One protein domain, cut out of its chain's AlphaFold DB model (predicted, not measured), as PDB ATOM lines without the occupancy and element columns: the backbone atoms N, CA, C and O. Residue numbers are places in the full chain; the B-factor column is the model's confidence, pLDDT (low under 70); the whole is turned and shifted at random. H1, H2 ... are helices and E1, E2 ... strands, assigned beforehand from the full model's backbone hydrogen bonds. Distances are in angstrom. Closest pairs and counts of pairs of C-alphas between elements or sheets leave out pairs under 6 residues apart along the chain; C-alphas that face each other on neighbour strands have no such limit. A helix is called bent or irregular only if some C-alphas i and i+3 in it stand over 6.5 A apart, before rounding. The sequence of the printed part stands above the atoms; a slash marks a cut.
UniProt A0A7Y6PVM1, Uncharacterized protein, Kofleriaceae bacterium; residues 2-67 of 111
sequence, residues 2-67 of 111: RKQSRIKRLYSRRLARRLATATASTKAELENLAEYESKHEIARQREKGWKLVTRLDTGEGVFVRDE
ATOM      1  N   ARG A   2     141.139 136.582 116.420       38.38
ATOM      2  CA  ARG A   2     140.075 136.381 117.423       38.38
ATOM      3  C   ARG A   2     140.117 134.920 117.890       38.38
ATOM      4  O   ARG A   2     139.972 134.014 117.075       38.38
ATOM      5  N   LYS A   3     140.397 134.696 119.182       46.06
ATOM      6  CA  LYS A   3     140.430 133.359 119.800       46.06
ATOM      7  C   LYS A   3     139.073 132.689 119.563       46.06
ATOM      8  O   LYS A   3     138.053 133.254 119.939       46.06
ATOM      9  N   GLN A   4     139.065 131.517 118.925       41.66
ATOM     10  CA  GLN A   4     137.859 130.704 118.751       41.66
ATOM     11  C   GLN A   4     137.156 130.527 120.104       41.66
ATOM     12  O   GLN A   4     137.779 130.068 121.066       41.66
ATOM     13  N   SER A   5     135.870 130.867 120.172       46.56
ATOM     14  CA  SER A   5     135.007 130.545 121.307       46.56
ATOM     15  C   SER A   5     134.934 129.020 121.427       46.56
ATOM     16  O   SER A   5     134.233 128.363 120.667       46.56
ATOM     17  N   ARG A   6     135.722 128.424 122.330       54.25
ATOM     18  CA  ARG A   6     135.679 126.979 122.600       54.25
ATOM     19  C   ARG A   6     134.576 126.715 123.620       54.25
ATOM     20  O   ARG A   6     134.633 127.279 124.713       54.25
ATOM     21  N   ILE A   7     133.619 125.845 123.288       56.59
ATOM     22  CA  ILE A   7     132.667 125.297 124.267       56.59
ATOM     23  C   ILE A   7     133.464 124.715 125.428       56.59
ATOM     24  O   ILE A   7     134.307 123.833 125.232       56.59
ATOM     25  N   LYS A   8     133.192 125.204 126.636       68.75
ATOM     26  CA  LYS A   8     133.666 124.575 127.863       68.75
ATOM     27  C   LYS A   8     132.520 123.789 128.473       68.75
ATOM     28  O   LYS A   8     131.411 124.297 128.613       68.75
ATOM     29  N   ARG A   9     132.803 122.538 128.819       82.12
ATOM     30  CA  ARG A   9     131.879 121.718 129.601       82.12
ATOM     31  C   ARG A   9     131.814 122.267 131.020       82.12
ATOM     32  O   ARG A   9     132.834 122.720 131.537       82.12
ATOM     33  N   LEU A  10     130.630 122.205 131.617       86.62
ATOM     34  CA  LEU A  10     130.412 122.598 133.010       86.62
ATOM     35  C   LEU A  10     131.014 121.577 133.984       86.62
ATOM     36  O   LEU A  10     131.334 121.919 135.112       86.62
ATOM     37  N   TYR A  11     131.225 120.348 133.518       88.38
ATOM     38  CA  TYR A  11     131.875 119.275 134.259       88.38
ATOM     39  C   TYR A  11     132.855 118.497 133.373       88.38
ATOM     40  O   TYR A  11     132.914 118.663 132.148       88.38
ATOM     41  N   SER A  12     133.675 117.646 133.983       87.56
ATOM     42  CA  SER A  12     134.783 116.980 133.302       87.56
ATOM     43  C   SER A  12     134.337 116.122 132.106       87.56
ATOM     44  O   SER A  12     133.304 115.448 132.106       87.56
ATOM     45  N   ARG A  13     135.172 116.066 131.056       86.81
ATOM     46  CA  ARG A  13     134.916 115.216 129.872       86.81
ATOM     47  C   ARG A  13     134.780 113.734 130.244       86.81
ATOM     48  O   ARG A  13     134.048 113.000 129.583       86.81
ATOM     49  N   ARG A  14     135.491 113.295 131.289       88.69
ATOM     50  CA  ARG A  14     135.399 111.934 131.825       88.69
ATOM     51  C   ARG A  14     134.008 111.674 132.403       88.69
ATOM     52  O   ARG A  14     133.425 110.645 132.080       88.69
ATOM     53  N   LEU A  15     133.472 112.604 133.192       87.69
ATOM     54  CA  LEU A  15     132.140 112.479 133.779       87.69
ATOM     55  C   LEU A  15     131.036 112.482 132.715       87.69
ATOM     56  O   LEU A  15     130.148 111.639 132.762       87.69
ATOM     57  N   ALA A  16     131.164 113.310 131.677       86.06
ATOM     58  CA  ALA A  16     130.234 113.296 130.545       86.06
ATOM     59  C   ALA A  16     130.157 111.959 129.817       86.06
ATOM     60  O   ALA A  16     129.073 111.493 129.478       86.06
ATOM     61  N   ARG A  17     131.311 111.328 129.584       87.50
ATOM     62  CA  ARG A  17     131.350 109.998 128.969       87.50
ATOM     63  C   ARG A  17     130.680 108.956 129.858       87.50
ATOM     64  O   ARG A  17     129.940 108.135 129.341       87.50
ATOM     65  N   ARG A  18     130.919 109.018 131.172       89.12
ATOM     66  CA  ARG A  18     130.301 108.102 132.139       89.12
ATOM     67  C   ARG A  18     128.783 108.262 132.175       89.12
ATOM     68  O   ARG A  18     128.100 107.252 132.152       89.12
ATOM     69  N   LEU A  19     128.270 109.495 132.170       87.56
ATOM     70  CA  LEU A  19     126.829 109.774 132.120       87.56
ATOM     71  C   LEU A  19     126.170 109.242 130.843       87.56
ATOM     72  O   LEU A  19     125.098 108.652 130.912       87.56
ATOM     73  N   ALA A  20     126.825 109.405 129.690       85.62
ATOM     74  CA  ALA A  20     126.294 108.949 128.404       85.62
ATOM     75  C   ALA A  20     126.109 107.423 128.322       85.62
ATOM     76  O   ALA A  20     125.300 106.946 127.534       85.62
ATOM     77  N   THR A  21     126.861 106.664 129.121       89.00
ATOM     78  CA  THR A  21     126.806 105.196 129.159       89.00
ATOM     79  C   THR A  21     126.337 104.668 130.516       89.00
ATOM     80  O   THR A  21     126.543 103.492 130.811       89.00
ATOM     81  N   ALA A  22     125.783 105.526 131.379       86.62
ATOM     82  CA  ALA A  22     125.398 105.151 132.734       86.62
ATOM     83  C   ALA A  22     124.155 104.258 132.727       86.62
ATOM     84  O   ALA A  22     123.175 104.525 132.030       86.62
ATOM     85  N   THR A  23     124.175 103.225 133.562       86.19
ATOM     86  CA  THR A  23     122.986 102.439 133.902       86.19
ATOM     87  C   THR A  23     122.151 103.180 134.945       86.19
ATOM     88  O   THR A  23     122.671 104.017 135.683       86.19
ATOM     89  N   ALA A  24     120.865 102.837 135.070       78.00
ATOM     90  CA  ALA A  24     119.967 103.464 136.048       78.00
ATOM     91  C   ALA A  24     120.525 103.440 137.488       78.00
ATOM     92  O   ALA A  24     120.373 104.414 138.217       78.00
ATOM     93  N   SER A  25     121.241 102.374 137.861       77.62
ATOM     94  CA  SER A  25     121.825 102.189 139.196       77.62
ATOM     95  C   SER A  25     122.990 103.126 139.532       77.62
ATOM     96  O   SER A  25     123.244 103.355 140.706       77.62
ATOM     97  N   THR A  26     123.692 103.681 138.538       87.12
ATOM     98  CA  THR A  26     124.839 104.593 138.757       87.12
ATOM     99  C   THR A  26     124.574 106.013 138.263       87.12
ATOM    100  O   THR A  26     125.342 106.933 138.541       87.12
ATOM    101  N   LYS A  27     123.474 106.213 137.530       88.81
ATOM    102  CA  LYS A  27     123.127 107.488 136.906       88.81
ATOM    103  C   LYS A  27     122.905 108.598 137.935       88.81
ATOM    104  O   LYS A  27     123.507 109.656 137.784       88.81
ATOM    105  N   ALA A  28     122.154 108.333 139.004       90.12
ATOM    106  CA  ALA A  28     121.853 109.335 140.032       90.12
ATOM    107  C   ALA A  28     123.119 109.876 140.729       90.12
ATOM    108  O   ALA A  28     123.263 111.079 140.937       90.12
ATOM    109  N   GLU A  29     124.083 109.008 141.044       88.81
ATOM    110  CA  GLU A  29     125.354 109.415 141.658       88.81
ATOM    111  C   GLU A  29     126.193 110.286 140.713       88.81
ATOM    112  O   GLU A  29     126.768 111.298 141.121       88.81
ATOM    113  N   LEU A  30     126.244 109.914 139.432       91.31
ATOM    114  CA  LEU A  30     126.962 110.673 138.409       91.31
ATOM    115  C   LEU A  30     126.294 112.021 138.119       91.31
ATOM    116  O   LEU A  30     127.002 112.996 137.869       91.31
ATOM    117  N   GLU A  31     124.964 112.089 138.166       90.50
ATOM    118  CA  GLU A  31     124.195 113.329 138.024       90.50
ATOM    119  C   GLU A  31     124.463 114.280 139.192       90.50
ATOM    120  O   GLU A  31     124.745 115.456 138.963       90.50
ATOM    121  N   ASN A  32     124.493 113.771 140.427       91.19
ATOM    122  CA  ASN A  32     124.847 114.566 141.607       91.19
ATOM    123  C   ASN A  32     126.267 115.139 141.510       91.19
ATOM    124  O   ASN A  32     126.483 116.326 141.770       91.19
ATOM    125  N   LEU A  33     127.235 114.323 141.082       92.12
ATOM    126  CA  LEU A  33     128.606 114.785 140.870       92.12
ATOM    127  C   LEU A  33     128.684 115.830 139.745       92.12
ATOM    128  O   LEU A  33     129.393 116.828 139.870       92.12
ATOM    129  N   ALA A  34     127.935 115.628 138.660       88.81
ATOM    130  CA  ALA A  34     127.908 116.556 137.535       88.81
ATOM    131  C   ALA A  34     127.279 117.895 137.919       88.81
ATOM    132  O   ALA A  34     127.749 118.945 137.476       88.81
ATOM    133  N   GLU A  35     126.253 117.875 138.764       91.06
ATOM    134  CA  GLU A  35     125.620 119.075 139.294       91.06
ATOM    135  C   GLU A  35     126.570 119.858 140.202       91.06
ATOM    136  O   GLU A  35     126.697 121.077 140.067       91.06
ATOM    137  N   TYR A  36     127.295 119.161 141.076       92.75
ATOM    138  CA  TYR A  36     128.315 119.768 141.926       92.75
ATOM    139  C   TYR A  36     129.429 120.434 141.102       92.75
ATOM    140  O   TYR A  36     129.688 121.628 141.270       92.75
ATOM    141  N   GLU A  37     130.043 119.706 140.160       91.06
ATOM    142  CA  GLU A  37     131.086 120.256 139.280       91.06
ATOM    143  C   GLU A  37     130.566 121.463 138.476       91.06
ATOM    144  O   GLU A  37     131.242 122.492 138.392       91.06
ATOM    145  N   SER A  38     129.332 121.375 137.962       87.81
ATOM    146  CA  SER A  38     128.701 122.458 137.200       87.81
ATOM    147  C   SER A  38     128.561 123.734 138.017       87.81
ATOM    148  O   SER A  38     128.897 124.813 137.527       87.81
ATOM    149  N   LYS A  39     128.090 123.632 139.266       88.88
ATOM    150  CA  LYS A  39     127.928 124.789 140.159       88.88
ATOM    151  C   LYS A  39     129.253 125.515 140.378       88.88
ATOM    152  O   LYS A  39     129.294 126.744 140.292       88.88
ATOM    153  N   HIS A  40     130.335 124.768 140.587       91.31
ATOM    154  CA  HIS A  40     131.667 125.341 140.765       91.31
ATOM    155  C   HIS A  40     132.193 126.034 139.505       91.31
ATOM    156  O   HIS A  40     132.706 127.152 139.590       91.31
ATOM    157  N   GLU A  41     132.049 125.423 138.327       87.44
ATOM    158  CA  GLU A  41     132.505 126.057 137.086       87.44
ATOM    159  C   GLU A  41     131.676 127.307 136.757       87.44
ATOM    160  O   GLU A  41     132.240 128.324 136.355       87.44
ATOM    161  N   ILE A  42     130.358 127.278 136.986       85.50
ATOM    162  CA  ILE A  42     129.489 128.451 136.812       85.50
ATOM    163  C   ILE A  42     129.941 129.596 137.722       85.50
ATOM    164  O   ILE A  42     130.076 130.722 137.243       85.50
ATOM    165  N   ALA A  43     130.205 129.323 139.004       86.19
ATOM    166  CA  ALA A  43     130.708 130.329 139.941       86.19
ATOM    167  C   ALA A  43     132.028 130.947 139.447       86.19
ATOM    168  O   ALA A  43     132.131 132.167 139.325       86.19
ATOM    169  N   ARG A  44     132.982 130.112 139.017       87.19
ATOM    170  CA  ARG A  44     134.265 130.558 138.452       87.19
ATOM    171  C   ARG A  44     134.104 131.437 137.207       87.19
ATOM    172  O   ARG A  44     134.899 132.350 136.993       87.19
ATOM    173  N   GLN A  45     133.141 131.150 136.328       82.81
ATOM    174  CA  GLN A  45     132.912 132.013 135.163       82.81
ATOM    175  C   GLN A  45     132.236 133.332 135.556       82.81
ATOM    176  O   GLN A  45     132.576 134.371 134.992       82.81
ATOM    177  N   ARG A  46     131.345 133.323 136.555       82.56
ATOM    178  CA  ARG A  46     130.742 134.552 137.094       82.56
ATOM    179  C   ARG A  46     131.789 135.496 137.678       82.56
ATOM    180  O   ARG A  46     131.739 136.684 137.383       82.56
ATOM    181  N   GLU A  47     132.783 134.972 138.393       86.62
ATOM    182  CA  GLU A  47     133.927 135.756 138.895       86.62
ATOM    183  C   GLU A  47     134.714 136.461 137.774       86.62
ATOM    184  O   GLU A  47     135.309 137.511 137.991       86.62
ATOM    185  N   LYS A  48     134.686 135.932 136.544       80.75
ATOM    186  CA  LYS A  48     135.316 136.547 135.358       80.75
ATOM    187  C   LYS A  48     134.410 137.547 134.630       80.75
ATOM    188  O   LYS A  48     134.754 138.005 133.532       80.75
ATOM    189  N   GLY A  49     133.251 137.855 135.210       77.19
ATOM    190  CA  GLY A  49     132.231 138.730 134.636       77.19
ATOM    191  C   GLY A  49     131.376 138.059 133.562       77.19
ATOM    192  O   GLY A  49     130.834 138.748 132.706       77.19
ATOM    193  N   TRP A  50     131.291 136.725 133.534       81.19
ATOM    194  CA  TRP A  50     130.486 136.014 132.539       81.19
ATOM    195  C   TRP A  50     129.123 135.613 133.114       81.19
ATOM    196  O   TRP A  50     129.027 135.005 134.180       81.19
ATOM    197  N   LYS A  51     128.052 135.890 132.371       75.56
ATOM    198  CA  LYS A  51     126.674 135.529 132.702       75.56
ATOM    199  C   LYS A  51     126.282 134.248 131.972       75.56
ATOM    200  O   LYS A  51     126.314 134.197 130.749       75.56
ATOM    201  N   LEU A  52     125.890 133.216 132.718       76.94
ATOM    202  CA  LEU A  52     125.275 132.019 132.139       76.94
ATOM    203  C   LEU A  52     123.900 132.391 131.566       76.94
ATOM    204  O   LEU A  52     123.055 132.895 132.302       76.94
ATOM    205  N   VAL A  53     123.691 132.136 130.278       75.81
ATOM    206  CA  VAL A  53     122.417 132.374 129.579       75.81
ATOM    207  C   VAL A  53     121.575 131.109 129.547       75.81
ATOM    208  O   VAL A  53     120.385 131.157 129.828       75.81
ATOM    209  N   THR A  54     122.188 129.970 129.220       74.25
ATOM    210  CA  THR A  54     121.493 128.682 129.174       74.25
ATOM    211  C   THR A  54     122.445 127.514 129.423       74.25
ATOM    212  O   THR A  54     123.652 127.619 129.182       74.25
ATOM    213  N   ARG A  55     121.893 126.401 129.914       77.12
ATOM    214  CA  ARG A  55     122.562 125.109 130.090       77.12
ATOM    215  C   ARG A  55     121.937 124.112 129.119       77.12
ATOM    216  O   ARG A  55     120.720 124.020 129.036       77.12
ATOM    217  N   LEU A  56     122.778 123.371 128.411       77.62
ATOM    218  CA  LEU A  56     122.378 122.280 127.533       77.62
ATOM    219  C   LEU A  56     122.330 120.965 128.318       77.62
ATOM    220  O   LEU A  56     123.150 120.741 129.216       77.62
ATOM    221  N   ASP A  57     121.452 120.056 127.901       67.38
ATOM    222  CA  ASP A  57     121.299 118.707 128.474       67.38
ATOM    223  C   ASP A  57     122.601 117.889 128.425       67.38
ATOM    224  O   ASP A  57     122.824 116.962 129.200       67.38
ATOM    225  N   THR A  58     123.519 118.274 127.538       70.88
ATOM    226  CA  THR A  58     124.844 117.667 127.358       70.88
ATOM    227  C   THR A  58     125.860 118.056 128.434       70.88
ATOM    228  O   THR A  58     127.005 117.583 128.396       70.88
ATOM    229  N   GLY A  59     125.474 118.916 129.385       72.88
ATOM    230  CA  GLY A  59     126.367 119.436 130.420       72.88
ATOM    231  C   GLY A  59     127.235 120.607 129.981       72.88
ATOM    232  O   GLY A  59     128.297 120.859 130.553       72.88
ATOM    233  N   GLU A  60     126.819 121.291 128.927       80.88
ATOM    234  CA  GLU A  60     127.504 122.445 128.357       80.88
ATOM    235  C   GLU A  60     126.718 123.717 128.702       80.88
ATOM    236  O   GLU A  60     125.508 123.671 128.906       80.88
ATOM    237  N   GLY A  61     127.402 124.854 128.833       76.44
ATOM    238  CA  GLY A  61     126.780 126.124 129.214       76.44
ATOM    239  C   GLY A  61     127.165 127.244 128.259       76.44
ATOM    240  O   GLY A  61     128.327 127.352 127.860       76.44
ATOM    241  N   VAL A  62     126.195 128.084 127.901       73.00
ATOM    242  CA  VAL A  62     126.418 129.287 127.093       73.00
ATOM    243  C   VAL A  62     126.578 130.472 128.030       73.00
ATOM    244  O   VAL A  62     125.664 130.798 128.785       73.00
ATOM    245  N   PHE A  63     127.736 131.120 127.970       72.00
ATOM    246  CA  PHE A  63     128.043 132.301 128.766       72.00
ATOM    247  C   PHE A  63     128.200 133.529 127.868       72.00
ATOM    248  O   PHE A  63     128.790 133.434 126.793       72.00
ATOM    249  N   VAL A  64     127.712 134.674 128.336       64.88
ATOM    250  CA  VAL A  64     127.849 135.987 127.686       64.88
ATOM    251  C   VAL A  64     128.551 136.967 128.614       64.88
ATOM    252  O   VAL A  64     128.570 136.778 129.829       64.88
ATOM    253  N   ARG A  65     129.130 138.019 128.053       62.75
ATOM    254  CA  ARG A  65     129.736 139.129 128.789       62.75
ATOM    255  C   ARG A  65     129.497 140.399 127.971       62.75
ATOM    256  O   ARG A  65     129.612 140.332 126.754       62.75
ATOM    257  N   ASP A  66     129.170 141.501 128.644       57.31
ATOM    258  CA  ASP A  66     129.003 142.834 128.046       57.31
ATOM    259  C   ASP A  66     127.942 142.895 126.917       57.31
ATOM    260  O   ASP A  66     128.184 143.464 125.863       57.31
ATOM    261  N   GLU A  67     126.773 142.268 127.135       48.19
ATOM    262  CA  GLU A  67     125.576 142.268 126.251       48.19
ATOM    263  C   GLU A  67     125.768 141.777 124.799       48.19
ATOM    264  O   GLU A  67     124.794 141.608 124.067       48.19
TER     265      GLU A  67
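Overview. This is residues 2 to 67 of the 111 residues of an uncharacterized protein of Kofleriaceae bacterium (UniProt A0A7Y6PVM1). One long helix, H2, runs along most of the domain's length; the short helix H1 folds back on its first half, and a small antiparallel hairpin, E1 and E2, lies beside its later part. The printed part has 66 residues, in the order H1, H2, E1, E2, a mixed class of helices and strands. It is only just loose, close to compact, with a radius of gyration of the C-alphas of 13.2 A, and spans 43 by 21 by 16 A.

Arrangement. H1, residues 13 to 20, and H2, residues 24 to 47, form a helical hairpin: they touch, H2 with residues 27 to 34 alone, closest at the C-alphas of Leu 19 and Leu 30, 6.4 A, and run opposite ways at a steep tilt of 39 degrees. Every O i to N i+4 pair is within hydrogen-bond range in H1, and 18 of 20 in H2. E1, residues 51 to 55, and E2, residues 61 to 64, are an antiparallel hairpin at 152 degrees, with N 51 and O 64 2.7 A apart. The closest C-alphas of H2 and E1, Ile 42 and Leu 52, are 7.2 A apart; H2 and E2 are near each other, with 8 pairs of C-alphas within 10 A. H1 is apart from both strands.

Along the chain. H1 begins at C-alpha 13 (134.916, 115.216, 129.872). H2 is 35.3 A long and irregular, C-alphas 25 and 28 being 7.2 A apart. E2 ends at C-alpha 64 (127.849, 135.987, 127.686).

Size, cuts and confidence. The printed part has no cut, and its three links are tight. pLDDT is under 70 at residues 2 to 8, 57 and 64 to 67.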